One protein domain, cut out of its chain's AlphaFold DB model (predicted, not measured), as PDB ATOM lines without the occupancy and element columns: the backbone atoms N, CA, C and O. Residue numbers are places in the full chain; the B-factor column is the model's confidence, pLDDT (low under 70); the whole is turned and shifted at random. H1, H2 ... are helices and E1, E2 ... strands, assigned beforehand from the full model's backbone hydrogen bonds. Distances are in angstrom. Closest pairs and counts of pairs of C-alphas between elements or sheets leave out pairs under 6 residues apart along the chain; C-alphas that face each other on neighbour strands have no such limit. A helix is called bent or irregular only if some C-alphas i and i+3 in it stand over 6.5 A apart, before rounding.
ATOM      1  N   THR A  91      50.288 -25.930 -54.660       98.75
ATOM      2  CA  THR A  91      49.679 -26.958 -53.816       98.75
ATOM      3  C   THR A  91      49.151 -26.375 -52.517       98.75
ATOM      4  O   THR A  91      49.673 -25.379 -52.014       98.75
ATOM      5  N   PHE A  92      48.105 -27.002 -51.978       98.88
ATOM      6  CA  PHE A  92      47.722 -26.879 -50.577       98.88
ATOM      7  C   PHE A  92      47.976 -28.195 -49.845       98.88
ATOM      8  O   PHE A  92      47.630 -29.270 -50.336       98.88
ATOM      9  N   ILE A  93      48.508 -28.089 -48.631       98.88
ATOM     10  CA  ILE A  93      48.448 -29.128 -47.606       98.88
ATOM     11  C   ILE A  93      47.164 -28.879 -46.814       98.88
ATOM     12  O   ILE A  93      47.090 -27.930 -46.027       98.88
ATOM     13  N   ASN A  94      46.163 -29.734 -47.019       98.50
ATOM     14  CA  ASN A  94      44.906 -29.737 -46.282       98.50
ATOM     15  C   ASN A  94      44.905 -30.926 -45.298       98.50
ATOM     16  O   ASN A  94      44.728 -32.088 -45.649       98.50
ATOM     17  N   SER A  95      45.172 -30.729 -44.017       97.94
ATOM     18  CA  SER A  95      45.479 -29.489 -43.287       97.94
ATOM     19  C   SER A  95      46.344 -29.806 -42.060       97.94
ATOM     20  O   SER A  95      46.679 -30.966 -41.803       97.94
ATOM     21  N   THR A  96      46.689 -28.807 -41.253       98.06
ATOM     22  CA  THR A  96      47.255 -28.977 -39.909       98.06
ATOM     23  C   THR A  96      46.323 -28.441 -38.816       98.06
ATOM     24  O   THR A  96      45.365 -27.732 -39.102       98.06
ATOM     25  N   SER A  97      46.606 -28.776 -37.557       97.06
ATOM     26  CA  SER A  97      46.036 -28.139 -36.358       97.06
ATOM     27  C   SER A  97      47.171 -27.694 -35.433       97.06
ATOM     28  O   SER A  97      48.341 -27.927 -35.754       97.06
ATOM     29  N   LYS A  98      46.849 -27.105 -34.271       96.81
ATOM     30  CA  LYS A  98      47.862 -26.728 -33.269       96.81
ATOM     31  C   LYS A  98      48.577 -27.916 -32.619       96.81
ATOM     32  O   LYS A  98      49.606 -27.758 -31.971       96.81
ATOM     33  N   ASP A  99      48.032 -29.119 -32.774       96.81
ATOM     34  CA  ASP A  99      48.487 -30.292 -32.037       96.81
ATOM     35  C   ASP A  99      49.729 -30.944 -32.656       96.81
ATOM     36  O   ASP A  99      49.762 -31.328 -33.833       96.81
ATOM     37  N   GLU A 100      50.715 -31.232 -31.812       95.69
ATOM     38  CA  GLU A 100      51.860 -32.050 -32.200       95.69
ATOM     39  C   GLU A 100      51.506 -33.555 -32.280       95.69
ATOM     40  O   GLU A 100      50.537 -34.031 -31.666       95.69
ATOM     41  N   PRO A 101      52.246 -34.351 -33.081       95.75
ATOM     42  CA  PRO A 101      53.339 -33.960 -33.980       95.75
ATOM     43  C   PRO A 101      52.858 -33.435 -35.351       95.75
ATOM     44  O   PRO A 101      53.644 -33.396 -36.299       95.75
ATOM     45  N   ARG A 102      51.551 -33.167 -35.530       95.81
ATOM     46  CA  ARG A 102      50.987 -32.831 -36.849       95.81
ATOM     47  C   ARG A 102      51.450 -31.452 -37.298       95.81
ATOM     48  O   ARG A 102      51.910 -31.358 -38.433       95.81
ATOM     49  N   LEU A 103      51.392 -30.461 -36.406       97.44
ATOM     50  CA  LEU A 103      51.862 -29.103 -36.673       97.44
ATOM     51  C   LEU A 103      53.278 -29.107 -37.231       97.44
ATOM     52  O   LEU A 103      53.481 -28.723 -38.379       97.44
ATOM     53  N   SER A 104      54.236 -29.657 -36.483       96.81
ATOM     54  CA  SER A 104      55.621 -29.665 -36.932       96.81
ATOM     55  C   SER A 104      55.797 -30.375 -38.277       96.81
ATOM     56  O   SER A 104      56.436 -29.808 -39.161       96.81
ATOM     57  N   LYS A 105      55.196 -31.558 -38.464       97.38
ATOM     58  CA  LYS A 105      55.341 -32.341 -39.703       97.38
ATOM     59  C   LYS A 105      54.753 -31.651 -40.932       97.38
ATOM     60  O   LYS A 105      55.377 -31.669 -41.985       97.38
ATOM     61  N   MET A 106      53.546 -31.093 -40.824       98.12
ATOM     62  CA  MET A 106      52.894 -30.437 -41.962       98.12
ATOM     63  C   MET A 106      53.598 -29.127 -42.316       98.12
ATOM     64  O   MET A 106      53.749 -28.830 -43.496       98.12
ATOM     65  N   THR A 107      54.095 -28.385 -41.321       98.12
ATOM     66  CA  THR A 107      54.908 -27.192 -41.573       98.12
ATOM     67  C   THR A 107      56.232 -27.532 -42.264       98.12
ATOM     68  O   THR A 107      56.624 -26.823 -43.185       98.12
ATOM     69  N   ASP A 108      56.898 -28.629 -41.883       97.94
ATOM     70  CA  ASP A 108      58.136 -29.066 -42.555       97.94
ATOM     71  C   ASP A 108      57.881 -29.422 -44.027       97.94
ATOM     72  O   ASP A 108      58.627 -28.987 -44.903       97.94
ATOM     73  N   LEU A 109      56.786 -30.136 -44.317       98.31
ATOM     74  CA  LEU A 109      56.376 -30.429 -45.694       98.31
ATOM     75  C   LEU A 109      56.010 -29.154 -46.470       98.31
ATOM     76  O   LEU A 109      56.379 -29.021 -47.634       98.31
ATOM     77  N   ALA A 110      55.320 -28.200 -45.840       98.31
ATOM     78  CA  ALA A 110      54.975 -26.935 -46.484       98.31
ATOM     79  C   ALA A 110      56.227 -26.157 -46.923       98.31
ATOM     80  O   ALA A 110      56.249 -25.616 -48.028       98.31
ATOM     81  N   LEU A 111      57.286 -26.160 -46.105       97.81
ATOM     82  CA  LEU A 111      58.574 -25.546 -46.440       97.81
ATOM     83  C   LEU A 111      59.321 -26.312 -47.532       97.81
ATOM     84  O   LEU A 111      59.758 -25.703 -48.506       97.81
ATOM     85  N   GLU A 112      59.456 -27.633 -47.381       97.75
ATOM     86  CA  GLU A 112      60.206 -28.485 -48.315       97.75
ATOM     87  C   GLU A 112      59.649 -28.386 -49.743       97.75
ATOM     88  O   GLU A 112      60.417 -28.277 -50.699       97.75
ATOM     89  N   TYR A 113      58.319 -28.366 -49.878       98.00
ATOM     90  CA  TYR A 113      57.627 -28.357 -51.171       98.00
ATOM     91  C   TYR A 113      57.075 -26.986 -51.567       98.00
ATOM     92  O   TYR A 113      56.414 -26.869 -52.598       98.00
ATOM     93  N   ASN A 114      57.345 -25.941 -50.778       97.81
ATOM     94  CA  ASN A 114      56.845 -24.588 -51.020       97.81
ATOM     95  C   ASN A 114      55.305 -24.548 -51.193       97.81
ATOM     96  O   ASN A 114      54.781 -23.798 -52.023       97.81
ATOM     97  N   SER A 115      54.581 -25.366 -50.425       98.62
ATOM     98  CA  SER A 115      53.120 -25.519 -50.486       98.62
ATOM     99  C   SER A 115      52.413 -24.485 -49.611       98.62
ATOM    100  O   SER A 115      52.922 -24.092 -48.561       98.62
ATOM    101  N   ASN A 116      51.199 -24.093 -49.998       98.81
ATOM    102  CA  ASN A 116      50.276 -23.429 -49.083       98.81
ATOM    103  C   ASN A 116      49.897 -24.396 -47.947       98.81
ATOM    104  O   ASN A 116      49.813 -25.611 -48.163       98.81
ATOM    105  N   LEU A 117      49.656 -23.872 -46.749       98.88
ATOM    106  CA  LEU A 117      49.308 -24.642 -45.560       98.88
ATOM    107  C   LEU A 117      47.959 -24.178 -45.014       98.88
ATOM    108  O   LEU A 117      47.830 -23.033 -44.580       98.88
ATOM    109  N   ILE A 118      46.977 -25.081 -44.999       98.88
ATOM    110  CA  ILE A 118      45.705 -24.852 -44.311       98.88
ATOM    111  C   ILE A 118      45.875 -25.223 -42.837       98.88
ATOM    112  O   ILE A 118      46.222 -26.360 -42.514       98.88
ATOM    113  N   ALA A 119      45.621 -24.273 -41.944       98.62
ATOM    114  CA  ALA A 119      45.693 -24.413 -40.499       98.62
ATOM    115  C   ALA A 119      44.298 -24.267 -39.889       98.62
ATOM    116  O   ALA A 119      43.705 -23.191 -39.891       98.62
ATOM    117  N   LEU A 120      43.774 -25.360 -39.351       98.56
ATOM    118  CA  LEU A 120      42.456 -25.383 -38.740       98.56
ATOM    119  C   LEU A 120      42.514 -24.798 -37.319       98.56
ATOM    120  O   LEU A 120      43.338 -25.234 -36.507       98.56
ATOM    121  N   THR A 121      41.602 -23.885 -36.972       97.88
ATOM    122  CA  THR A 121      41.499 -23.302 -35.620       97.88
ATOM    123  C   THR A 121      40.775 -24.241 -34.645       97.88
ATOM    124  O   THR A 121      39.737 -23.904 -34.072       97.88
ATOM    125  N   LEU A 122      41.306 -25.454 -34.468       96.31
ATOM    126  CA  LEU A 122      40.887 -26.409 -33.440       96.31
ATOM    127  C   LEU A 122      42.088 -26.969 -32.683       96.31
ATOM    128  O   LEU A 122      43.232 -26.904 -33.141       96.31
ATOM    129  N   SER A 123      41.792 -27.629 -31.568       94.75
ATOM    130  CA  SER A 123      42.748 -28.488 -30.877       94.75
ATOM    131  C   SER A 123      42.124 -29.814 -30.464       94.75
ATOM    132  O   SER A 123      40.901 -29.936 -30.362       94.75
ATOM    133  N   LYS A 124      42.954 -30.819 -30.176       92.19
ATOM    134  CA  LYS A 124      42.478 -32.088 -29.602       92.19
ATOM    135  C   LYS A 124      41.881 -31.908 -28.209       92.19
ATOM    136  O   LYS A 124      41.003 -32.678 -27.834       92.19
ATOM    137  N   GLU A 125      42.385 -30.943 -27.443       89.88
ATOM    138  CA  GLU A 125      41.989 -30.719 -26.052       89.88
ATOM    139  C   GLU A 125      40.634 -30.014 -25.952       89.88
ATOM    140  O   GLU A 125      39.733 -30.488 -25.263       89.88
ATOM    141  N   THR A 126      40.481 -28.895 -26.657       88.56
ATOM    142  CA  THR A 126      39.296 -28.031 -26.562       88.56
ATOM    143  C   THR A 126      38.286 -28.265 -27.683       88.56
ATOM    144  O   THR A 126      37.158 -27.779 -27.603       88.56
ATOM    145  N   GLY A 127      38.655 -29.021 -28.720       94.50
ATOM    146  CA  GLY A 127      37.870 -29.120 -29.942       94.50
ATOM    147  C   GLY A 127      37.869 -27.793 -30.699       94.50
ATOM    148  O   GLY A 127      38.897 -27.122 -30.797       94.50
ATOM    149  N   ILE A 128      36.711 -27.435 -31.253       94.50
ATOM    150  CA  ILE A 128      36.499 -26.169 -31.960       94.50
ATOM    151  C   ILE A 128      36.051 -25.123 -30.931       94.50
ATOM    152  O   ILE A 128      35.007 -25.324 -30.298       94.50
ATOM    153  N   PRO A 129      36.794 -24.017 -30.742       96.12
ATOM    154  CA  PRO A 129      36.356 -22.944 -29.865       96.12
ATOM    155  C   PRO A 129      35.029 -22.346 -30.341       96.12
ATOM    156  O   PRO A 129      34.807 -22.129 -31.536       96.12
ATOM    157  N   LYS A 130      34.144 -22.064 -29.382       95.12
ATOM    158  CA  LYS A 130      32.807 -21.520 -29.656       95.12
ATOM    159  C   LYS A 130      32.805 -20.037 -30.003       95.12
ATOM    160  O   LYS A 130      31.804 -19.574 -30.532       95.12
ATOM    161  N   THR A 131      33.870 -19.321 -29.660       97.50
ATOM    162  CA  THR A 131      34.019 -17.882 -29.878       97.50
ATOM    163  C   THR A 131      35.142 -17.614 -30.867       97.50
ATOM    164  O   THR A 131      36.133 -18.347 -30.920       97.50
ATOM    165  N   SER A 132      34.993 -16.533 -31.615       97.69
ATOM    166  CA  SER A 132      35.999 -15.998 -32.527       97.69
ATOM    167  C   SER A 132      37.317 -15.655 -31.824       97.69
ATOM    168  O   SER A 132      38.371 -16.031 -32.331       97.69
ATOM    169  N   ASP A 133      37.276 -15.106 -30.604       98.06
ATOM    170  CA  ASP A 133      38.469 -14.898 -29.765       98.06
ATOM    171  C   ASP A 133      39.252 -16.197 -29.513       98.06
ATOM    172  O   ASP A 133      40.468 -16.245 -29.684       98.06
ATOM    173  N   GLY A 134      38.557 -17.282 -29.150       97.88
ATOM    174  CA  GLY A 134      39.209 -18.566 -28.889       97.88
ATOM    175  C   GLY A 134      39.780 -19.204 -30.158       97.88
ATOM    176  O   GLY A 134      40.796 -19.893 -30.108       97.88
ATOM    177  N   ARG A 135      39.151 -18.970 -31.318       98.44
ATOM    178  CA  ARG A 135      39.691 -19.404 -32.616       98.44
ATOM    179  C   ARG A 135      40.927 -18.586 -33.000       98.44
ATOM    180  O   ARG A 135      41.890 -19.166 -33.498       98.44
ATOM    181  N   LEU A 136      40.927 -17.281 -32.718       98.31
ATOM    182  CA  LEU A 136      42.067 -16.394 -32.945       98.31
ATOM    183  C   LEU A 136      43.265 -16.748 -32.050       98.31
ATOM    184  O   LEU A 136      44.391 -16.748 -32.533       98.31
ATOM    185  N   GLU A 137      43.040 -17.120 -30.786       98.12
ATOM    186  CA  GLU A 137      44.100 -17.605 -29.884       98.12
ATOM    187  C   GLU A 137      44.827 -18.822 -30.482       98.12
ATOM    188  O   GLU A 137      46.053 -18.831 -30.591       98.12
ATOM    189  N   ILE A 138      44.073 -19.806 -30.988       98.25
ATOM    190  CA  ILE A 138      44.653 -20.962 -31.689       98.25
ATOM    191  C   ILE A 138      45.405 -20.530 -32.956       98.25
ATOM    192  O   ILE A 138      46.467 -21.081 -33.257       98.25
ATOM    193  N   ALA A 139      44.871 -19.563 -33.709       98.44
ATOM    194  CA  ALA A 139      45.538 -19.047 -34.899       98.44
ATOM    195  C   ALA A 139      46.896 -18.409 -34.554       98.44
ATOM    196  O   ALA A 139      47.877 -18.691 -35.240       98.44
ATOM    197  N   PHE A 140      46.986 -17.633 -33.467       98.12
ATOM    198  CA  PHE A 140      48.250 -17.068 -32.982       98.12
ATOM    199  C   PHE A 140      49.264 -18.147 -32.589       98.12
ATOM    200  O   PHE A 140      50.406 -18.085 -33.040       98.12
ATOM    201  N   GLU A 141      48.855 -19.176 -31.839       97.44
ATOM    202  CA  GLU A 141      49.750 -20.284 -31.462       97.44
ATOM    203  C   GLU A 141      50.345 -20.992 -32.698       97.44
ATOM    204  O   GLU A 141      51.542 -21.284 -32.765       97.44
ATOM    205  N   ILE A 142      49.512 -21.266 -33.710       98.25
ATOM    206  CA  ILE A 142      49.967 -21.890 -34.960       98.25
ATOM    207  C   ILE A 142      50.861 -20.930 -35.753       98.25
ATOM    208  O   ILE A 142      51.875 -21.360 -36.312       98.25
ATOM    209  N   TYR A 143      50.488 -19.649 -35.814       98.19
ATOM    210  CA  TYR A 143      51.232 -18.607 -36.514       98.19
ATOM    211  C   TYR A 143      52.653 -18.481 -35.973       98.19
ATOM    212  O   TYR A 143      53.596 -18.559 -36.756       98.19
ATOM    213  N   GLU A 144      52.818 -18.370 -34.651       96.69
ATOM    214  CA  GLU A 144      54.133 -18.298 -34.004       96.69
ATOM    215  C   GLU A 144      55.006 -19.486 -34.415       96.69
ATOM    216  O   GLU A 144      56.149 -19.308 -34.841       96.69
ATOM    217  N   LYS A 145      54.441 -20.701 -34.407       96.50
ATOM    218  CA  LYS A 145      55.187 -21.899 -34.800       96.50
ATOM    219  C   LYS A 145      55.589 -21.912 -36.274       96.50
ATOM    220  O   LYS A 145      56.681 -22.373 -36.619       96.50
ATOM    221  N   CYS A 146      54.704 -21.451 -37.151       97.25
ATOM    222  CA  CYS A 146      54.973 -21.369 -38.585       97.25
ATOM    223  C   CYS A 146      56.023 -20.294 -38.890       97.25
ATOM    224  O   CYS A 146      56.927 -20.537 -39.694       97.25
ATOM    225  N   LEU A 147      55.951 -19.154 -38.200       95.38
ATOM    226  CA  LEU A 147      56.903 -18.056 -38.309       95.38
ATOM    227  C   LEU A 147      58.301 -18.475 -37.839       95.38
ATOM    228  O   LEU A 147      59.275 -18.225 -38.544       95.38
ATOM    229  N   GLU A 148      58.411 -19.183 -36.707       95.56
ATOM    230  CA  GLU A 148      59.679 -19.750 -36.214       95.56
ATOM    231  C   GLU A 148      60.372 -20.638 -37.255       95.56
ATOM    232  O   GLU A 148      61.600 -20.650 -37.355       95.56
ATOM    233  N   LYS A 149      59.586 -21.399 -38.024       95.50
ATOM    234  CA  LYS A 149      60.093 -22.276 -39.083       95.50
ATOM    235  C   LYS A 149      60.342 -21.544 -40.409       95.50
ATOM    236  O   LYS A 149      60.968 -22.118 -41.297       95.50
ATOM    237  N   GLY A 150      59.905 -20.292 -40.540       95.88
ATOM    238  CA  GLY A 150      60.115 -19.465 -41.728       95.88
ATOM    239  C   GLY A 150      59.081 -19.664 -42.838       95.88
ATOM    240  O   GLY A 150      59.410 -19.460 -44.006       95.88
ATOM    241  N   ILE A 151      57.852 -20.075 -42.507       97.12
ATOM    242  CA  ILE A 151      56.739 -20.066 -43.471       97.12
ATOM    243  C   ILE A 151      56.442 -18.624 -43.891       97.12
ATOM    244  O   ILE A 151      56.341 -17.731 -43.055       97.12
ATOM    245  N   ASP A 152      56.254 -18.412 -45.191       96.88
ATOM    246  CA  ASP A 152      55.737 -17.152 -45.723       96.88
ATOM    247  C   ASP A 152      54.261 -16.978 -45.318       96.88
ATOM    248  O   ASP A 152      53.425 -17.840 -45.604       96.88
ATOM    249  N   ASN A 153      53.923 -15.851 -44.688       96.56
ATOM    250  CA  ASN A 153      52.563 -15.539 -44.233       96.56
ATOM    251  C   ASN A 153      51.531 -15.596 -45.371       96.56
ATOM    252  O   ASN A 153      50.391 -16.000 -45.153       96.56
ATOM    253  N   SER A 154      51.940 -15.288 -46.608       97.12
ATOM    254  CA  SER A 154      51.080 -15.376 -47.794       97.12
ATOM    255  C   SER A 154      50.700 -16.813 -48.186       97.12
ATOM    256  O   SER A 154      49.803 -16.999 -49.021       97.12
ATOM    257  N   LYS A 155      51.356 -17.817 -47.587       98.31
ATOM    258  CA  LYS A 155      51.108 -19.255 -47.757       98.31
ATOM    259  C   LYS A 155      50.384 -19.899 -46.584       98.31
ATOM    260  O   LYS A 155      50.026 -21.071 -46.678       98.31
ATOM    261  N   LEU A 156      50.150 -19.163 -45.499       98.62
ATOM    262  CA  LEU A 156      49.412 -19.654 -44.343       98.62
ATOM    263  C   LEU A 156      47.940 -19.251 -44.454       98.62
ATOM    264  O   LEU A 156      47.611 -18.065 -44.501       98.62
ATOM    265  N   PHE A 157      47.064 -20.251 -44.504       98.88
ATOM    266  CA  PHE A 157      45.620 -20.077 -44.614       98.88
ATOM    267  C   PHE A 157      44.947 -20.630 -43.365       98.88
ATOM    268  O   PHE A 157      45.006 -21.829 -43.111       98.88
ATOM    269  N   PHE A 158      44.281 -19.781 -42.598       98.88
ATOM    270  CA  PHE A 158      43.522 -20.214 -41.434       98.88
ATOM    271  C   PHE A 158      42.094 -20.604 -41.810       98.88
ATOM    272  O   PHE A 158      41.394 -19.836 -42.471       98.88
ATOM    273  N   ASP A 159      41.665 -21.782 -41.357       98.75
ATOM    274  CA  ASP A 159      40.274 -22.223 -41.449       98.75
ATOM    275  C   ASP A 159      39.584 -22.063 -40.086       98.75
ATOM    276  O   ASP A 159      39.946 -22.777 -39.140       98.75
ATOM    277  N   PRO A 160      38.594 -21.154 -39.967       97.69
ATOM    278  CA  PRO A 160      37.856 -20.914 -38.732       97.69
ATOM    279  C   PRO A 160      36.912 -22.066 -38.357       97.69
ATOM    280  O   PRO A 160      36.277 -21.992 -37.308       97.69
ATOM    281  N   LEU A 161      36.775 -23.084 -39.212       96.38
ATOM    282  CA  LEU A 161      35.868 -24.222 -39.111       96.38
ATOM    283  C   LEU A 161      34.399 -23.817 -39.024       96.38
ATOM    284  O   LEU A 161      33.837 -23.528 -37.966       96.38
ATOM    285  N   ILE A 162      33.744 -23.869 -40.175       96.12
ATOM    286  CA  ILE A 162      32.304 -23.666 -40.265       96.12
ATOM    287  C   ILE A 162      31.570 -24.895 -39.737       96.12
ATOM    288  O   ILE A 162      31.821 -26.025 -40.163       96.12
ATOM    289  N   LEU A 163      30.602 -24.652 -38.857       96.00
ATOM    290  CA  LEU A 163      29.674 -25.664 -38.370       96.00
ATOM    291  C   LEU A 163      28.325 -25.576 -39.093       96.00
ATOM    292  O   LEU A 163      27.960 -24.512 -39.598       96.00
ATOM    293  N   PRO A 164      27.562 -26.681 -39.152       97.38
ATOM    294  CA  PRO A 164      26.286 -26.671 -39.843       97.38
ATOM    295  C   PRO A 164      25.265 -25.791 -39.119       97.38
ATOM    296  O   PRO A 164      25.009 -25.974 -37.927       97.38
ATOM    297  N   VAL A 165      24.614 -24.897 -39.864       96.44
ATOM    298  CA  VAL A 165      23.612 -23.954 -39.339       96.44
ATOM    299  C   VAL A 165      22.431 -24.668 -38.674       96.44
ATOM    300  O   VAL A 165      21.844 -24.156 -37.727       96.44
ATOM    301  N   SER A 166      22.109 -25.887 -39.118       95.00
ATOM    302  CA  SER A 166      21.035 -26.698 -38.538       95.00
ATOM    303  C   SER A 166      21.382 -27.300 -37.172       95.00
ATOM    304  O   SER A 166      20.499 -27.846 -36.517       95.00
ATOM    305  N   VAL A 167      22.660 -27.288 -36.780       93.75
ATOM    306  CA  VAL A 167      23.140 -27.816 -35.494       93.75
ATOM    307  C   VAL A 167      23.340 -26.677 -34.501       93.75
ATOM    308  O   VAL A 167      22.821 -26.744 -33.391       93.75
ATOM    309  N   ASP A 168      24.075 -25.641 -34.904       93.06
ATOM    310  CA  ASP A 168      24.315 -24.453 -34.086       93.06
ATOM    311  C   ASP A 168      24.482 -23.222 -34.986       93.06
ATOM    312  O   ASP A 168      25.568 -22.933 -35.489       93.06
ATOM    313  N   GLN A 169      23.383 -22.494 -35.201       94.50
ATOM    314  CA  GLN A 169      23.362 -21.318 -36.076       94.50
ATOM    315  C   GLN A 169      24.264 -20.175 -35.590       94.50
ATOM    316  O   GLN A 169      24.769 -19.413 -36.411       94.50
ATOM    317  N   SER A 170      24.526 -20.074 -34.280       95.62
ATOM    318  CA  SER A 170      25.377 -19.008 -33.725       95.62
ATOM    319  C   SER A 170      26.815 -19.091 -34.245       95.62
ATOM    320  O   SER A 170      27.499 -18.080 -34.391       95.62
ATOM    321  N   GLN A 171      27.259 -20.298 -34.603       96.62
ATOM    322  CA  GLN A 171      28.619 -20.559 -35.058       96.62
ATOM    323  C   GLN A 171      28.896 -20.028 -36.471       96.62
ATOM    324  O   GLN A 171      30.065 -19.893 -36.833       96.62
ATOM    325  N   ALA A 172      27.855 -19.703 -37.250       96.81
ATOM    326  CA  ALA A 172      28.001 -19.040 -38.544       96.81
ATOM    327  C   ALA A 172      28.559 -17.616 -38.371       96.81
ATOM    328  O   ALA A 172      29.554 -17.271 -39.006       96.81
ATOM    329  N   VAL A 173      27.991 -16.833 -37.444       96.31
ATOM    330  CA  VAL A 173      28.477 -15.482 -37.111       96.31
ATOM    331  C   VAL A 173      29.888 -15.529 -36.536       96.31
ATOM    332  O   VAL A 173      30.746 -14.757 -36.950       96.31
ATOM    333  N   GLU A 174      30.165 -16.474 -35.636       97.81
ATOM    334  CA  GLU A 174      31.506 -16.622 -35.060       97.81
ATOM    335  C   GLU A 174      32.558 -16.955 -36.122       97.81
ATOM    336  O   GLU A 174      33.680 -16.458 -36.048       97.81
ATOM    337  N   ALA A 175      32.209 -17.730 -37.155       97.81
ATOM    338  CA  ALA A 175      33.108 -17.970 -38.280       97.81
ATOM    339  C   ALA A 175      33.385 -16.684 -39.081       97.81
ATOM    340  O   ALA A 175      34.546 -16.415 -39.383       97.81
ATOM    341  N   LEU A 176      32.361 -15.868 -39.366       98.25
ATOM    342  CA  LEU A 176      32.523 -14.573 -40.046       98.25
ATOM    343  C   LEU A 176      33.398 -13.610 -39.231       98.25
ATOM    344  O   LEU A 176      34.343 -13.031 -39.769       98.25
ATOM    345  N   ASN A 177      33.142 -13.502 -37.925       98.12
ATOM    346  CA  ASN A 177      33.949 -12.693 -37.011       98.12
ATOM    347  C   ASN A 177      35.401 -13.177 -36.979       98.12
ATOM    348  O   ASN A 177      36.315 -12.365 -37.061       98.12
ATOM    349  N   THR A 178      35.626 -14.493 -36.937       98.56
ATOM    350  CA  THR A 178      36.980 -15.070 -36.946       98.56
ATOM    351  C   THR A 178      37.734 -14.729 -38.228       98.56
ATOM    352  O   THR A 178      38.898 -14.344 -38.150       98.56
ATOM    353  N   ILE A 179      37.088 -14.836 -39.399       98.62
ATOM    354  CA  ILE A 179      37.698 -14.453 -40.685       98.62
ATOM    355  C   ILE A 179      38.178 -13.006 -40.600       98.62
ATOM    356  O   ILE A 179      39.359 -12.741 -40.815       98.62
ATOM    357  N   LYS A 180      37.291 -12.090 -40.201       97.88
ATOM    358  CA  LYS A 180      37.611 -10.666 -40.102       97.88
ATOM    359  C   LYS A 180      38.717 -10.376 -39.090       97.88
ATOM    360  O   LYS A 180      39.686  -9.700 -39.422       97.88
ATOM    361  N   MET A 181      38.627 -10.954 -37.894       98.25
ATOM    362  CA  MET A 181      39.652 -10.804 -36.861       98.25
ATOM    363  C   MET A 181      41.019 -11.282 -37.352       98.25
ATOM    364  O   MET A 181      42.010 -10.596 -37.128       98.25
ATOM    365  N   ILE A 182      41.094 -12.407 -38.072       98.38
ATOM    366  CA  ILE A 182      42.349 -12.877 -38.677       98.38
ATOM    367  C   ILE A 182      42.877 -11.852 -39.690       98.38
ATOM    368  O   ILE A 182      44.071 -11.561 -39.689       98.38
ATOM    369  N   LYS A 183      42.023 -11.257 -40.531       96.00
ATOM    370  CA  LYS A 183      42.469 -10.223 -41.482       96.00
ATOM    371  C   LYS A 183      43.030  -8.975 -40.795       96.00
ATOM    372  O   LYS A 183      43.915  -8.339 -41.357       96.00
ATOM    373  N   GLU A 184      42.540  -8.644 -39.605       96.31
ATOM    374  CA  GLU A 184      42.917  -7.437 -38.857       96.31
ATOM    375  C   GLU A 184      44.075  -7.657 -37.863       96.31
ATOM    376  O   GLU A 184      44.716  -6.692 -37.452       96.31
ATOM    377  N   SER A 185      44.363  -8.906 -37.476       97.69
ATOM    378  CA  SER A 185      45.256  -9.209 -36.343       97.69
ATOM    379  C   SER A 185      46.712  -9.519 -36.706       97.69
ATOM    380  O   SER A 185      47.567  -9.474 -35.823       97.69
ATOM    381  N   PHE A 186      47.017  -9.857 -37.963       96.44
ATOM    382  CA  PHE A 186      48.356 -10.310 -38.366       96.44
ATOM    383  C   PHE A 186      49.058  -9.310 -39.293       96.44
ATOM    384  O   PHE A 186      48.511  -8.911 -40.319       96.44
ATOM    385  N   ASP A 187      50.309  -8.977 -38.963       92.81
ATOM    386  CA  ASP A 187      51.224  -8.193 -39.798       92.81
ATOM    387  C   ASP A 187      52.617  -8.865 -39.821       92.81
ATOM    388  O   ASP A 187      53.254  -8.953 -38.766       92.81
ATOM    389  N   PRO A 188      53.117  -9.366 -40.972       93.06
ATOM    390  CA  PRO A 188      52.479  -9.367 -42.295       93.06
ATOM    391  C   PRO A 188      51.191 -10.208 -42.367       93.06
ATOM    392  O   PRO A 188      51.092 -11.214 -41.657       93.06
ATOM    393  N   PRO A 189      50.243  -9.855 -43.258       96.19
ATOM    394  CA  PRO A 189      48.927 -10.478 -43.309       96.19
ATOM    395  C   PRO A 189      48.991 -11.954 -43.704       96.19
ATOM    396  O   PRO A 189      49.756 -12.356 -44.583       96.19
ATOM    397  N   VAL A 190      48.115 -12.740 -43.082       98.19
ATOM    398  CA  VAL A 190      47.839 -14.141 -43.425       98.19
ATOM    399  C   VAL A 190      46.534 -14.255 -44.217       98.19
ATOM    400  O   VAL A 190      45.796 -13.275 -44.405       98.19
ATOM    401  N   LYS A 191      46.248 -15.458 -44.714       98.69
ATOM    402  CA  LYS A 191      45.047 -15.742 -45.499       98.69
ATOM    403  C   LYS A 191      44.040 -16.578 -44.719       98.69
ATOM    404  O   LYS A 191      44.349 -17.157 -43.680       98.69
ATOM    405  N   THR A 192      42.828 -16.648 -45.243       98.81
ATOM    406  CA  THR A 192      41.711 -17.414 -44.690       98.81
ATOM    407  C   THR A 192      41.126 -18.349 -45.740       98.81
ATOM    408  O   THR A 192      41.107 -18.037 -46.933       98.81
ATOM    409  N   VAL A 193      40.660 -19.515 -45.306       98.88
ATOM    410  CA  VAL A 193      39.995 -20.504 -46.160       98.88
ATOM    411  C   VAL A 193      38.833 -21.135 -45.413       98.88
ATOM    412  O   VAL A 193      38.882 -21.238 -44.197       98.88
ATOM    413  N   ILE A 194      37.785 -21.559 -46.114       98.69
ATOM    414  CA  ILE A 194      36.681 -22.303 -45.497       98.69
ATOM    415  C   ILE A 194      36.260 -23.502 -46.340       98.69
ATOM    416  O   ILE A 194      36.182 -23.413 -47.565       98.69
ATOM    417  N   GLY A 195      35.880 -24.594 -45.677       98.50
ATOM    418  CA  GLY A 195      34.998 -25.612 -46.253       98.50
ATOM    419  C   GLY A 195      33.552 -25.119 -46.306       98.50
ATOM    420  O   GLY A 195      32.806 -25.310 -45.343       98.50
ATOM    421  N   LEU A 196      33.140 -24.477 -47.404       98.50
ATOM    422  CA  LEU A 196      31.867 -23.749 -47.471       98.50
ATOM    423  C   LEU A 196      30.656 -24.669 -47.299       98.50
ATOM    424  O   LEU A 196      29.732 -24.342 -46.556       98.50
ATOM    425  N   SER A 197      30.668 -25.845 -47.929       97.44
ATOM    426  CA  SER A 197      29.556 -26.803 -47.879       97.44
ATOM    427  C   SER A 197      29.218 -27.308 -46.472       97.44
ATOM    428  O   SER A 197      28.137 -27.873 -46.271       97.44
ATOM    429  N   ASN A 198      30.092 -27.083 -45.484       97.56
ATOM    430  CA  ASN A 198      29.832 -27.437 -44.092       97.56
ATOM    431  C   ASN A 198      28.662 -26.654 -43.492       97.56
ATOM    432  O   ASN A 198      27.899 -27.240 -42.720       97.56
ATOM    433  N   VAL A 199      28.460 -25.387 -43.890       98.31
ATOM    434  CA  VAL A 199      27.394 -24.529 -43.336       98.31
ATOM    435  C   VAL A 199      26.007 -25.143 -43.523       98.31
ATOM    436  O   VAL A 199      25.139 -25.007 -42.666       98.31
ATOM    437  N   SER A 200      25.791 -25.859 -44.627       97.81
ATOM    438  CA  SER A 200      24.486 -26.404 -45.005       97.81
ATOM    439  C   SER A 200      24.340 -27.904 -44.734       97.81
ATOM    440  O   SER A 200      23.326 -28.512 -45.096       97.81
ATOM    441  N   ASN A 201      25.316 -28.536 -44.075       96.25
ATOM    442  CA  ASN A 201      25.191 -29.931 -43.653       96.25
ATOM    443  C   ASN A 201      23.970 -30.137 -42.743       96.25
ATOM    444  O   ASN A 201      23.623 -29.287 -41.939       96.25
ATOM    445  N   GLY A 202      23.243 -31.239 -42.945       94.06
ATOM    446  CA  GLY A 202      21.974 -31.497 -42.249       94.06
ATOM    447  C   GLY A 202      20.765 -30.676 -42.726       94.06
ATOM    448  O   GLY A 202      19.641 -31.020 -42.373       94.06
ATOM    449  N   SER A 203      20.950 -29.646 -43.561       95.44
ATOM    450  CA  SER A 203      19.833 -28.901 -44.160       95.44
ATOM    451  C   SER A 203      19.188 -29.653 -45.338       95.44
ATOM    452  O   SER A 203      19.855 -30.485 -45.967       95.44
ATOM    453  N   PRO A 204      17.919 -29.347 -45.690       94.94
ATOM    454  CA  PRO A 204      17.257 -29.916 -46.862       94.94
ATOM    455  C   PRO A 204      18.062 -29.661 -48.136       94.94
ATOM    456  O   PRO A 204      18.643 -28.587 -48.309       94.94
ATOM    457  N   LYS A 205      18.118 -30.650 -49.034       93.50
ATOM    458  CA  LYS A 205      19.033 -30.651 -50.188       93.50
ATOM    459  C   LYS A 205      18.823 -29.435 -51.096       93.50
ATOM    460  O   LYS A 205      19.790 -28.835 -51.549       93.50
ATOM    461  N   GLU A 206      17.570 -29.077 -51.323       93.25
ATOM    462  CA  GLU A 206      17.116 -27.934 -52.109       93.25
ATOM    463  C   GLU A 206      17.513 -26.582 -51.500       93.25
ATOM    464  O   GLU A 206      17.666 -25.605 -52.227       93.25
ATOM    465  N   MET A 207      17.747 -26.531 -50.186       93.62
ATOM    466  CA  MET A 207      18.136 -25.316 -49.470       93.62
ATOM    467  C   MET A 207      19.647 -25.107 -49.422       93.62
ATOM    468  O   MET A 207      20.104 -23.979 -49.240       93.62
ATOM    469  N   ARG A 208      20.437 -26.172 -49.594       97.06
ATOM    470  CA  ARG A 208      21.896 -26.120 -49.425       97.06
ATOM    471  C   ARG A 208      22.570 -25.104 -50.338       97.06
ATOM    472  O   ARG A 208      23.407 -24.351 -49.859       97.06
ATOM    473  N   GLY A 209      22.178 -25.050 -51.614       97.62
ATOM    474  CA  GLY A 209      22.743 -24.095 -52.574       97.62
ATOM    475  C   GLY A 209      22.531 -22.645 -52.135       97.62
ATOM    476  O   GLY A 209      23.473 -21.863 -52.114       97.62
ATOM    477  N   LEU A 210      21.320 -22.303 -51.683       97.94
ATOM    478  CA  LEU A 210      21.024 -20.957 -51.186       97.94
ATOM    479  C   LEU A 210      21.828 -20.624 -49.920       97.94
ATOM    480  O   LEU A 210      22.449 -19.568 -49.862       97.94
ATOM    481  N   ILE A 211      21.861 -21.529 -48.933       98.50
ATOM    482  CA  ILE A 211      22.619 -21.320 -47.687       98.50
ATOM    483  C   ILE A 211      24.113 -21.138 -47.996       98.50
ATOM    484  O   ILE A 211      24.724 -20.197 -47.496       98.50
ATOM    485  N   ASN A 212      24.685 -21.992 -48.851       98.69
ATOM    486  CA  ASN A 212      26.086 -21.907 -49.258       98.69
ATOM    487  C   ASN A 212      26.394 -20.570 -49.950       98.69
ATOM    488  O   ASN A 212      27.374 -19.923 -49.599       98.69
ATOM    489  N   ARG A 213      25.560 -20.130 -50.902       98.62
ATOM    490  CA  ARG A 213      25.759 -18.865 -51.632       98.62
ATOM    491  C   ARG A 213      25.675 -17.650 -50.727       98.62
ATOM    492  O   ARG A 213      26.574 -16.817 -50.762       98.62
ATOM    493  N   VAL A 214      24.645 -17.568 -49.887       98.75
ATOM    494  CA  VAL A 214      24.488 -16.428 -48.977       98.75
ATOM    495  C   VAL A 214      25.619 -16.399 -47.953       98.75
ATOM    496  O   VAL A 214      26.228 -15.352 -47.770       98.75
ATOM    497  N   PHE A 215      25.980 -17.537 -47.347       98.75
ATOM    498  CA  PHE A 215      27.122 -17.569 -46.431       98.75
ATOM    499  C   PHE A 215      28.434 -17.211 -47.137       98.75
ATOM    500  O   PHE A 215      29.234 -16.462 -46.589       98.75
ATOM    501  N   GLY A 216      28.639 -17.694 -48.366       98.75
ATOM    502  CA  GLY A 216      29.800 -17.353 -49.184       98.75
ATOM    503  C   GLY A 216      29.928 -15.847 -49.414       98.75
ATOM    504  O   GLY A 216      31.005 -15.295 -49.221       98.75
ATOM    505  N   VAL A 217      28.829 -15.167 -49.750       98.75
ATOM    506  CA  VAL A 217      28.781 -13.702 -49.924       98.75
ATOM    507  C   VAL A 217      29.139 -12.972 -48.627       98.75
ATOM    508  O   VAL A 217      29.950 -12.048 -48.644       98.75
ATOM    509  N   LEU A 218      28.577 -13.406 -47.493       98.75
ATOM    510  CA  LEU A 218      28.892 -12.826 -46.184       98.75
ATOM    511  C   LEU A 218      30.372 -13.039 -45.824       98.75
ATOM    512  O   LEU A 218      31.042 -12.109 -45.385       98.75
ATOM    513  N   ALA A 219      30.907 -14.239 -46.063       98.69
ATOM    514  CA  ALA A 219      32.307 -14.568 -45.805       98.69
ATOM    515  C   ALA A 219      33.264 -13.787 -46.716       98.69
ATOM    516  O   ALA A 219      34.295 -13.309 -46.249       98.69
ATOM    517  N   PHE A 220      32.906 -13.587 -47.989       98.69
ATOM    518  CA  PHE A 220      33.640 -12.703 -48.895       98.69
ATOM    519  C   PHE A 220      33.723 -11.282 -48.322       98.69
ATOM    520  O   PHE A 220      34.813 -10.722 -48.234       98.69
ATOM    521  N   GLY A 221      32.598 -10.737 -47.846       98.31
ATOM    522  CA  GLY A 221      32.552  -9.437 -47.167       98.31
ATOM    523  C   GLY A 221      33.410  -9.365 -45.897       98.31
ATOM    524  O   GLY A 221      34.006  -8.329 -45.613       98.31
ATOM    525  N   ALA A 222      33.539 -10.473 -45.161       98.38
ATOM    526  CA  ALA A 222      34.428 -10.577 -43.999       98.38
ATOM    527  C   ALA A 222      35.926 -10.607 -44.366       98.38
ATOM    528  O   ALA A 222      36.769 -10.498 -43.477       98.38
ATOM    529  N   GLY A 223      36.265 -10.741 -45.654       98.12
ATOM    530  CA  GLY A 223      37.641 -10.755 -46.157       98.12
ATOM    531  C   GLY A 223      38.193 -12.145 -46.485       98.12
ATOM    532  O   GLY A 223      39.409 -12.330 -46.442       98.12
ATOM    533  N   LEU A 224      37.326 -13.116 -46.794       98.69
ATOM    534  CA  LEU A 224      37.725 -14.481 -47.150       98.69
ATOM    535  C   LEU A 224      38.661 -14.529 -48.376       98.69
ATOM    536  O   LEU A 224      38.353 -13.970 -49.430       98.69
ATOM    537  N   ASP A 225      39.775 -15.264 -48.273       98.75
ATOM    538  CA  ASP A 225      40.769 -15.366 -49.356       98.75
ATOM    539  C   ASP A 225      40.578 -16.601 -50.258       98.75
ATOM    540  O   ASP A 225      40.899 -16.551 -51.453       98.75
ATOM    541  N   ALA A 226      40.061 -17.707 -49.712       98.81
ATOM    542  CA  ALA A 226      39.837 -18.961 -50.430       98.81
ATOM    543  C   ALA A 226      38.590 -19.718 -49.941       98.81
ATOM    544  O   ALA A 226      38.208 -19.624 -48.778       98.81
ATOM    545  N   ALA A 227      37.978 -20.528 -50.803       98.75
ATOM    546  CA  ALA A 227      36.849 -21.381 -50.428       98.75
ATOM    547  C   ALA A 227      36.932 -22.758 -51.095       98.75
ATOM    548  O   ALA A 227      37.118 -22.854 -52.309       98.75
ATOM    549  N   ILE A 228      36.737 -23.812 -50.300       98.88
ATOM    550  CA  ILE A 228      36.487 -25.176 -50.772       98.88
ATOM    551  C   ILE A 228      34.978 -25.311 -51.011       98.88
ATOM    552  O   ILE A 228      34.185 -25.117 -50.083       98.88
ATOM    553  N   ILE A 229      34.582 -25.549 -52.263       98.50
ATOM    554  CA  ILE A 229      33.195 -25.447 -52.738       98.50
ATOM    555  C   ILE A 229      32.814 -26.584 -53.693       98.50
ATOM    556  O   ILE A 229      33.663 -27.169 -54.368       98.50
ATOM    557  N   ASP A 230      31.515 -26.859 -53.824       98.00
ATOM    558  CA  ASP A 230      30.997 -27.726 -54.887       98.00
ATOM    559  C   ASP A 230      31.082 -27.012 -56.246       98.00
ATOM    560  O   ASP A 230      30.307 -26.093 -56.519       98.00
ATOM    561  N   ALA A 231      31.971 -27.466 -57.136       97.69
ATOM    562  CA  ALA A 231      32.135 -26.862 -58.459       97.69
ATOM    563  C   ALA A 231      30.904 -27.043 -59.369       97.69
ATOM    564  O   ALA A 231      30.805 -26.396 -60.413       97.69
ATOM    565  N   LYS A 232      29.945 -27.901 -58.989       96.81
ATOM    566  CA  LYS A 232      28.657 -28.043 -59.686       96.81
ATOM    567  C   LYS A 232      27.723 -26.867 -59.429       96.81
ATOM    568  O   LYS A 232      26.801 -26.661 -60.219       96.81
ATOM    569  N   ASP A 233      27.930 -26.110 -58.352       97.50
ATOM    570  CA  ASP A 233      27.178 -24.885 -58.096       97.50
ATOM    571  C   ASP A 233      27.759 -23.731 -58.925       97.50
ATOM    572  O   ASP A 233      28.442 -22.839 -58.427       97.50
ATOM    573  N   THR A 234      27.495 -23.756 -60.231       96.25
ATOM    574  CA  THR A 234      28.007 -22.752 -61.177       96.25
ATOM    575  C   THR A 234      27.546 -21.332 -60.854       96.25
ATOM    576  O   THR A 234      28.230 -20.373 -61.205       96.25
ATOM    577  N   GLU A 235      26.417 -21.190 -60.161       97.00
ATOM    578  CA  GLU A 235      25.908 -19.898 -59.717       97.00
ATOM    579  C   GLU A 235      26.716 -19.353 -58.536       97.00
ATOM    580  O   GLU A 235      27.052 -18.176 -58.534       97.00
ATOM    581  N   LEU A 236      27.117 -20.196 -57.578       97.81
ATOM    582  CA  LEU A 236      28.060 -19.795 -56.529       97.81
ATOM    583  C   LEU A 236      29.388 -19.305 -57.123       97.81
ATOM    584  O   LEU A 236      29.901 -18.260 -56.727       97.81
ATOM    585  N   VAL A 237      29.922 -20.041 -58.102       97.56
ATOM    586  CA  VAL A 237      31.156 -19.661 -58.807       97.56
ATOM    587  C   VAL A 237      30.989 -18.300 -59.481       97.56
ATOM    588  O   VAL A 237      31.834 -17.420 -59.313       97.56
ATOM    589  N   ARG A 238      29.879 -18.098 -60.201       96.94
ATOM    590  CA  ARG A 238      29.548 -16.820 -60.845       96.94
ATOM    591  C   ARG A 238      29.449 -15.685 -59.827       96.94
ATOM    592  O   ARG A 238      30.031 -14.632 -60.068       96.94
ATOM    593  N   VAL A 239      28.757 -15.895 -58.703       98.00
ATOM    594  CA  VAL A 239      28.607 -14.895 -57.634       98.00
ATOM    595  C   VAL A 239      29.971 -14.474 -57.096       98.00
ATOM    596  O   VAL A 239      30.222 -13.279 -56.997       98.00
ATOM    597  N   PHE A 240      30.888 -15.407 -56.826       98.00
ATOM    598  CA  PHE A 240      32.230 -15.036 -56.373       98.00
ATOM    599  C   PHE A 240      33.016 -14.239 -57.413       98.00
ATOM    600  O   PHE A 240      33.591 -13.212 -57.065       98.00
ATOM    601  N   ARG A 241      32.991 -14.641 -58.691       96.25
ATOM    602  CA  ARG A 241      33.651 -13.865 -59.757       96.25
ATOM    603  C   ARG A 241      33.021 -12.478 -59.937       96.25
ATOM    604  O   ARG A 241      33.730 -11.512 -60.197       96.25
ATOM    605  N   MET A 242      31.703 -12.363 -59.765       97.44
ATOM    606  CA  MET A 242      30.997 -11.080 -59.767       97.44
ATOM    607  C   MET A 242      31.443 -10.195 -58.598       97.44
ATOM    608  O   MET A 242      31.766  -9.033 -58.827       97.44
ATOM    609  N   LEU A 243      31.519 -10.738 -57.378       97.81
ATOM    610  CA  LEU A 243      31.965 -10.000 -56.190       97.81
ATOM    611  C   LEU A 243      33.412  -9.506 -56.329       97.81
ATOM    612  O   LEU A 243      33.709  -8.372 -55.961       97.81
ATOM    613  N   GLU A 244      34.300 -10.326 -56.894       96.06
ATOM    614  CA  GLU A 244      35.697  -9.955 -57.162       96.06
ATOM    615  C   GLU A 244      35.825  -8.803 -58.156       96.06
ATOM    616  O   GLU A 244      36.599  -7.874 -57.926       96.06
ATOM    617  N   ASN A 245      35.068  -8.862 -59.254       96.25
ATOM    618  CA  ASN A 245      35.143  -7.864 -60.318       96.25
ATOM    619  C   ASN A 245      34.266  -6.633 -60.044       96.25
ATOM    620  O   ASN A 245      34.427  -5.615 -60.708       96.25
ATOM    621  N   GLN A 246      33.346  -6.720 -59.079       95.69
ATOM    622  CA  GLN A 246      32.298  -5.726 -58.817       95.69
ATOM    623  C   GLN A 246      31.448  -5.407 -60.062       95.69
ATOM    624  O   GLN A 246      31.007  -4.277 -60.269       95.69
ATOM    625  N   GLU A 247      31.207  -6.417 -60.898       96.12
ATOM    626  CA  GLU A 247      30.475  -6.294 -62.163       96.12
ATOM    627  C   GLU A 247      29.133  -7.042 -62.077       96.12
ATOM    628  O   GLU A 247      29.070  -8.221 -62.442       96.12
ATOM    629  N   PRO A 248      28.052  -6.401 -61.584       95.44
ATOM    630  CA  PRO A 248      26.748  -7.045 -61.477       95.44
ATOM    631  C   PRO A 248      26.220  -7.434 -62.862       95.44
ATOM    632  O   PRO A 248      26.223  -6.638 -63.801       95.44
ATOM    633  N   GLN A 249      25.745  -8.670 -62.985       93.06
ATOM    634  CA  GLN A 249      25.257  -9.269 -64.230       93.06
ATOM    635  C   GLN A 249      23.731  -9.402 -64.247       93.06
ATOM    636  O   GLN A 249      23.134  -9.530 -65.316       93.06
ATOM    637  N   ASN A 250      23.090  -9.389 -63.076       92.62
ATOM    638  CA  ASN A 250      21.639  -9.458 -62.924       92.62
ATOM    639  C   ASN A 250      21.138  -8.609 -61.739       92.62
ATOM    640  O   ASN A 250      21.921  -8.037 -60.983       92.62
ATOM    641  N   GLU A 251      19.815  -8.522 -61.577       88.88
ATOM    642  CA  GLU A 251      19.165  -7.682 -60.556       88.88
ATOM    643  C   GLU A 251      19.480  -8.107 -59.109       88.88
ATOM    644  O   GLU A 251      19.429  -7.282 -58.198       88.88
ATOM    645  N   ILE A 252      19.823  -9.378 -58.885       95.75
ATOM    646  CA  ILE A 252      20.107  -9.933 -57.552       95.75
ATOM    647  C   ILE A 252      21.541  -9.624 -57.125       95.75
ATOM    648  O   ILE A 252      21.816  -9.503 -55.932       95.75
ATOM    649  N   ASP A 253      22.454  -9.431 -58.074       97.19
ATOM    650  CA  ASP A 253      23.855  -9.140 -57.773       97.19
ATOM    651  C   ASP A 253      24.021  -7.862 -56.944       97.19
ATOM    652  O   ASP A 253      24.882  -7.808 -56.067       97.19
ATOM    653  N   GLY A 254      23.146  -6.867 -57.134       97.00
ATOM    654  CA  GLY A 254      23.114  -5.674 -56.284       97.00
ATOM    655  C   GLY A 254      22.831  -5.992 -54.809       97.00
ATOM    656  O   GLY A 254      23.420  -5.376 -53.918       97.00
ATOM    657  N   LEU A 255      21.988  -6.994 -54.538       97.81
ATOM    658  CA  LEU A 255      21.709  -7.461 -53.182       97.81
ATOM    659  C   LEU A 255      22.910  -8.204 -52.589       97.81
ATOM    660  O   LEU A 255      23.271  -7.953 -51.441       97.81
ATOM    661  N   TYR A 256      23.565  -9.077 -53.360       98.38
ATOM    662  CA  TYR A 256      24.773  -9.762 -52.890       98.38
ATOM    663  C   TYR A 256      25.918  -8.786 -52.596       98.38
ATOM    664  O   TYR A 256      26.556  -8.907 -51.553       98.38
ATOM    665  N   LEU A 257      26.134  -7.783 -53.450       98.12
ATOM    666  CA  LEU A 257      27.101  -6.711 -53.191       98.12
ATOM    667  C   LEU A 257      26.763  -5.953 -51.902       98.12
ATOM    668  O   LEU A 257      27.644  -5.706 -51.081       98.12
ATOM    669  N   SER A 258      25.483  -5.637 -51.688       97.44
ATOM    670  CA  SER A 258      25.025  -4.962 -50.467       97.44
ATOM    671  C   SER A 258      25.292  -5.805 -49.216       97.44
ATOM    672  O   SER A 258      25.792  -5.279 -48.226       97.44
ATOM    673  N   LEU A 259      25.028  -7.116 -49.262       98.38
ATOM    674  CA  LEU A 259      25.305  -8.037 -48.152       98.38
ATOM    675  C   LEU A 259      26.805  -8.198 -47.868       98.38
ATOM    676  O   LEU A 259      27.202  -8.243 -46.706       98.38
ATOM    677  N   ALA A 260      27.645  -8.267 -48.903       98.25
ATOM    678  CA  ALA A 260      29.094  -8.315 -48.725       98.25
ATOM    679  C   ALA A 260      29.617  -7.018 -48.079       98.25
ATOM    680  O   ALA A 260      30.353  -7.075 -47.093       98.25
ATOM    681  N   ASN A 261      29.178  -5.854 -48.572       97.44
ATOM    682  CA  ASN A 261      29.555  -4.551 -48.015       97.44
ATOM    683  C   ASN A 261      29.073  -4.376 -46.569       97.44
ATOM    684  O   ASN A 261      29.817  -3.879 -45.729       97.44
ATOM    685  N   MET A 262      27.869  -4.856 -46.254       97.12
ATOM    686  CA  MET A 262      27.328  -4.847 -44.895       97.12
ATOM    687  C   MET A 262      28.259  -5.547 -43.901       97.12
ATOM    688  O   MET A 262      28.525  -5.007 -42.833       97.12
ATOM    689  N   ILE A 263      28.792  -6.726 -44.242       96.50
ATOM    690  CA  ILE A 263      29.748  -7.431 -43.372       96.50
ATOM    691  C   ILE A 263      31.103  -6.721 -43.332       96.50
ATOM    692  O   ILE A 263      31.718  -6.619 -42.265       96.50
ATOM    693  N   ALA A 264      31.558  -6.186 -44.467       94.94
ATOM    694  CA  ALA A 264      32.792  -5.411 -44.524       94.94
ATOM    695  C   ALA A 264      32.750  -4.200 -43.568       94.94
ATOM    696  O   ALA A 264      33.752  -3.904 -42.916       94.94
ATOM    697  N   GLU A 265      31.585  -3.573 -43.396       93.31
ATOM    698  CA  GLU A 265      31.371  -2.408 -42.525       93.31
ATOM    699  C   GLU A 265      30.785  -2.746 -41.138       93.31
ATOM    700  O   GLU A 265      30.725  -1.871 -40.278       93.31
ATOM    701  N   PHE A 266      30.408  -4.009 -40.886       84.19
ATOM    702  CA  PHE A 266      29.642  -4.441 -39.701       84.19
ATOM    703  C   PHE A 266      28.320  -3.674 -39.498       84.19
ATOM    704  O   PHE A 266      27.921  -3.360 -38.375       84.19
ATOM    705  N   SER A 267      27.626  -3.399 -40.596       91.50
ATOM    706  CA  SER A 267      26.320  -2.738 -40.604       91.50
ATOM    707  C   SER A 267      25.182  -3.719 -40.278       91.50
ATOM    708  O   SER A 267      25.347  -4.941 -40.355       91.50
ATOM    709  N   ASP A 268      24.011  -3.200 -39.901       91.06
ATOM    710  CA  ASP A 268      22.843  -4.028 -39.574       91.06
ATOM    711  C   ASP A 268      22.159  -4.552 -40.854       91.06
ATOM    712  O   ASP A 268      21.891  -3.805 -41.796       91.06
ATOM    713  N   LEU A 269      21.801  -5.840 -40.862       94.12
ATOM    714  CA  LEU A 269      21.008  -6.471 -41.923       94.12
ATOM    715  C   LEU A 269      19.674  -5.758 -42.174       94.12
ATOM    716  O   LEU A 269      19.187  -5.751 -43.304       94.12
ATOM    717  N   ASN A 270      19.091  -5.131 -41.150       92.44
ATOM    718  CA  ASN A 270      17.844  -4.377 -41.270       92.44
ATOM    719  C   ASN A 270      17.956  -3.133 -42.170       92.44
ATOM    720  O   ASN A 270      16.932  -2.610 -42.614       92.44
ATOM    721  N   GLU A 271      19.173  -2.656 -42.441       92.88
ATOM    722  CA  GLU A 271      19.429  -1.505 -43.314       92.88
ATOM    723  C   GLU A 271      19.499  -1.895 -44.797       92.88
ATOM    724  O   GLU A 271      19.473  -1.026 -45.672       92.88
ATOM    725  N   ILE A 272      19.538  -3.197 -45.108       96.19
ATOM    726  CA  ILE A 272      19.632  -3.680 -46.483       96.19
ATOM    727  C   ILE A 272      18.322  -3.444 -47.232       96.19
ATOM    728  O   ILE A 272      17.250  -3.938 -46.872       96.19
ATOM    729  N   ILE A 273      18.429  -2.701 -48.331       94.50
ATOM    730  CA  ILE A 273      17.316  -2.399 -49.227       94.50
ATOM    731  C   ILE A 273      17.198  -3.515 -50.266       94.50
ATOM    732  O   ILE A 273      18.154  -3.829 -50.970       94.50
ATOM    733  N   TYR A 274      16.001  -4.084 -50.385       95.75
ATOM    734  CA  TYR A 274      15.676  -5.129 -51.353       95.75
ATOM    735  C   TYR A 274      14.199  -5.031 -51.768       95.75
ATOM    736  O   TYR A 274      13.378  -4.425 -51.069       95.75
ATOM    737  N   ASP A 275      13.840  -5.623 -52.908       95.06
ATOM    738  CA  ASP A 275      12.449  -5.705 -53.353       95.06
ATOM    739  C   ASP A 275      11.698  -6.787 -52.569       95.06
ATOM    740  O   ASP A 275      11.868  -7.987 -52.790       95.06
ATOM    741  N   LYS A 276      10.807  -6.356 -51.672       92.81
ATOM    742  CA  LYS A 276       9.958  -7.243 -50.861       92.81
ATOM    743  C   LYS A 276       8.929  -8.029 -51.678       92.81
ATOM    744  O   LYS A 276       8.358  -8.980 -51.156       92.81
ATOM    745  N   ASN A 277       8.675  -7.638 -52.928       94.19
ATOM    746  CA  ASN A 277       7.821  -8.399 -53.842       94.19
ATOM    747  C   ASN A 277       8.609  -9.470 -54.611       94.19
ATOM    748  O   ASN A 277       8.001 -10.366 -55.195       94.19
ATOM    749  N   SER A 278       9.945  -9.407 -54.596       95.88
ATOM    750  CA  SER A 278      10.802 -10.444 -55.159       95.88
ATOM    751  C   SER A 278      10.935 -11.598 -54.170       95.88
ATOM    752  O   SER A 278      11.534 -11.477 -53.094       95.88
ATOM    753  N   GLU A 279      10.378 -12.751 -54.544       95.00
ATOM    754  CA  GLU A 279      10.465 -13.981 -53.753       95.00
ATOM    755  C   GLU A 279      11.930 -14.393 -53.534       95.00
ATOM    756  O   GLU A 279      12.311 -14.818 -52.446       95.00
ATOM    757  N   GLU A 280      12.771 -14.226 -54.556       95.06
ATOM    758  CA  GLU A 280      14.179 -14.613 -54.515       95.06
ATOM    759  C   GLU A 280      14.999 -13.718 -53.582       95.06
ATOM    760  O   GLU A 280      15.694 -14.231 -52.702       95.06
ATOM    761  N   GLN A 281      14.846 -12.392 -53.679       97.00
ATOM    762  CA  GLN A 281      15.511 -11.465 -52.755       97.00
ATOM    763  C   GLN A 281      15.030 -11.671 -51.313       97.00
ATOM    764  O   GLN A 281      15.833 -11.670 -50.381       97.00
ATOM    765  N   THR A 282      13.736 -11.940 -51.123       96.56
ATOM    766  CA  THR A 282      13.178 -12.254 -49.801       96.56
ATOM    767  C   THR A 282      13.793 -13.525 -49.215       96.56
ATOM    768  O   THR A 282      14.137 -13.549 -48.033       96.56
ATOM    769  N   LYS A 283      13.977 -14.579 -50.020       96.88
ATOM    770  CA  LYS A 283      14.653 -15.809 -49.579       96.88
ATOM    771  C   LYS A 283      16.102 -15.544 -49.182       96.88
ATOM    772  O   LYS A 283      16.513 -16.020 -48.129       96.88
ATOM    773  N   ILE A 284      16.839 -14.761 -49.974       97.75
ATOM    774  CA  ILE A 284      18.228 -14.375 -49.683       97.75
ATOM    775  C   ILE A 284      18.324 -13.630 -48.347       97.75
ATOM    776  O   ILE A 284      19.132 -14.012 -47.501       97.75
ATOM    777  N   ILE A 285      17.470 -12.627 -48.119       97.50
ATOM    778  CA  ILE A 285      17.459 -11.855 -46.867       97.50
ATOM    779  C   ILE A 285      17.105 -12.725 -45.661       97.50
ATOM    780  O   ILE A 285      17.807 -12.665 -44.656       97.50
ATOM    781  N   LYS A 286      16.090 -13.592 -45.761       96.50
ATOM    782  CA  LYS A 286      15.762 -14.543 -44.683       96.50
ATOM    783  C   LYS A 286      16.922 -15.504 -44.397       96.50
ATOM    784  O   LYS A 286      17.235 -15.786 -43.244       96.50
ATOM    785  N   THR A 287      17.603 -15.998 -45.438       97.75
ATOM    786  CA  THR A 287      18.805 -16.831 -45.267       97.75
ATOM    787  C   THR A 287      19.913 -16.059 -44.556       97.75
ATOM    788  O   THR A 287      20.503 -16.594 -43.619       97.75
ATOM    789  N   ALA A 288      20.168 -14.807 -44.948       97.88
ATOM    790  CA  ALA A 288      21.132 -13.948 -44.269       97.88
ATOM    791  C   ALA A 288      20.731 -13.720 -42.805       97.88
ATOM    792  O   ALA A 288      21.580 -13.827 -41.931       97.88
ATOM    793  N   GLY A 289      19.441 -13.520 -42.515       97.00
ATOM    794  CA  GLY A 289      18.916 -13.368 -41.157       97.00
ATOM    795  C   GLY A 289      19.254 -14.548 -40.252       97.00
ATOM    796  O   GLY A 289      19.705 -14.352 -39.127       97.00
ATOM    797  N   ILE A 290      19.127 -15.777 -40.747       96.81
ATOM    798  CA  ILE A 290      19.487 -16.971 -39.973       96.81
ATOM    799  C   ILE A 290      20.998 -17.105 -39.798       96.81
ATOM    800  O   ILE A 290      21.468 -17.408 -38.703       96.81
ATOM    801  N   LEU A 291      21.767 -16.883 -40.867       97.19
ATOM    802  CA  LEU A 291      23.230 -16.979 -40.827       97.19
ATOM    803  C   LEU A 291      23.858 -15.895 -39.942       97.19
ATOM    804  O   LEU A 291      24.898 -16.137 -39.340       97.19
ATOM    805  N   MET A 292      23.195 -14.743 -39.829       96.31
ATOM    806  CA  MET A 292      23.538 -13.645 -38.924       96.31
ATOM    807  C   MET A 292      22.946 -13.813 -37.519       96.31
ATOM    808  O   MET A 292      23.113 -12.936 -36.678       96.31
ATOM    809  N   ASN A 293      22.271 -14.936 -37.246       94.81
ATOM    810  CA  ASN A 293      21.626 -15.236 -35.967       94.81
ATOM    811  C   ASN A 293      20.540 -14.214 -35.543       94.81
ATOM    812  O   ASN A 293      20.182 -14.135 -34.370       94.81
TER     813      ASN A 293
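This is residues 91 to 293 of the 304 residues of a protein of Clostridium sp. CAG:967 (UniProt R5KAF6). A sheet of five parallel strands, curled like part of a barrel, has helices H1, H2, H3 and H5 over one face, following one another from E1 at one edge to E5 at the other. Beyond strand E5, at the other end of the model from H1, helices H6, H7 and H8 pack round H5. The printed part has 203 residues with five named strands and eight named helices, in the order E1 H1 E2 H2 E3 H3 E4 H4 H5 E5 H6 H7 H8; the sheet's order is E1 E2 E3 E4 E5. The class is mixed, helices and strands; the whole is compact, with a radius of gyration of the C-alphas of 17.3 A, yet elongated, spanning 56 by 33 by 31 A.

E1 is residues 91 to 96, 14.3 A long, beginning at C-alpha 91 (49.679, -26.958, -53.816). H1, residues 102 to 112, is 15.3 A long, and E2 is residues 116 to 120. H2, residues 132 to 149, is the longest helix by residues, 25.7 A. E3 is residues 156 to 159. H3, residues 170 to 185, is 22.3 A long and begins at C-alpha 170 (25.377, -19.008, -33.725). E4 is residues 191 to 195, and H4 is residues 196 to 200. H5, residues 205 to 221, is 25.3 A long and only just irregular: C-alphas 206 and 209 are 6.8 A apart. E5 is residues 226 to 229, H6 residues 234 to 245 with 16.5 A, and H7 residues 253 to 265 with 18.3 A. H8, residues 279 to 291, is 18.4 A long and ends at C-alpha 291 (23.230, -16.979, -40.827).

The sheet is strongly twisted, and E1 and E5 are its edge strands. E1 and E2 are parallel at 23 degrees, with N 93 and O 116 2.8 A apart. E2 and E3 have N 157 and O 117 at 2.9 A, E3 and E4 have N 158 and O 191 at 2.8 A, and E4 and E5 have N 228 and O 194 at 2.8 A, each within hydrogen-bond range. The chain makes four strand-helix-strand units, two parallel neighbour strands with one or more helices between: E1 H1 E2, E2 H2 E3, E3 H3 E4 and E4 H4 H5 E5, each with a right-handed crossover. H1, H2, H3 and H5 are on one face of the sheet, making two layers, helices over strands. H1 has a height over the sheet of 9.1 A and runs along the strands, at 7 degrees to E2 on the local plane. H4 only grazes the sheet, with residues 196 to 198. H2 touches H1 at a steep tilt of 49 degrees, closest at the C-alphas of Thr 107 and Cys 146, 6.5 A. H5 is the hub, touching five helices. It touches H6 at a shallow tilt of 12 degrees, the same way, with the C-alphas of Arg 213 and Leu 236 closest at 5.5 A. With residues 214 to 221 alone it touches H7, closest at the C-alphas of Gly 221 and Ala 260, 4.0 A. H7 and H8 are close but not clearly touching, and H6 and H8 are apart. In H1, H2, H3, H6, H7 and H8 every O i to N i+4 pair is within hydrogen-bond range; in H5 11 of 13 are, and in H4 0 of 1, beside 1 of 2 O i to N i+3 pairs.

The two C-alphas farthest apart, those of Glu 112 and Asn 277, are 56.4 A apart. The printed part, residues 91 to 293, has no cut. The links E2 to H2, of 11 residues, and H7 to H8, of 13, are long. The mean pLDDT of the printed part is 96.8, and no printed residue is under 70.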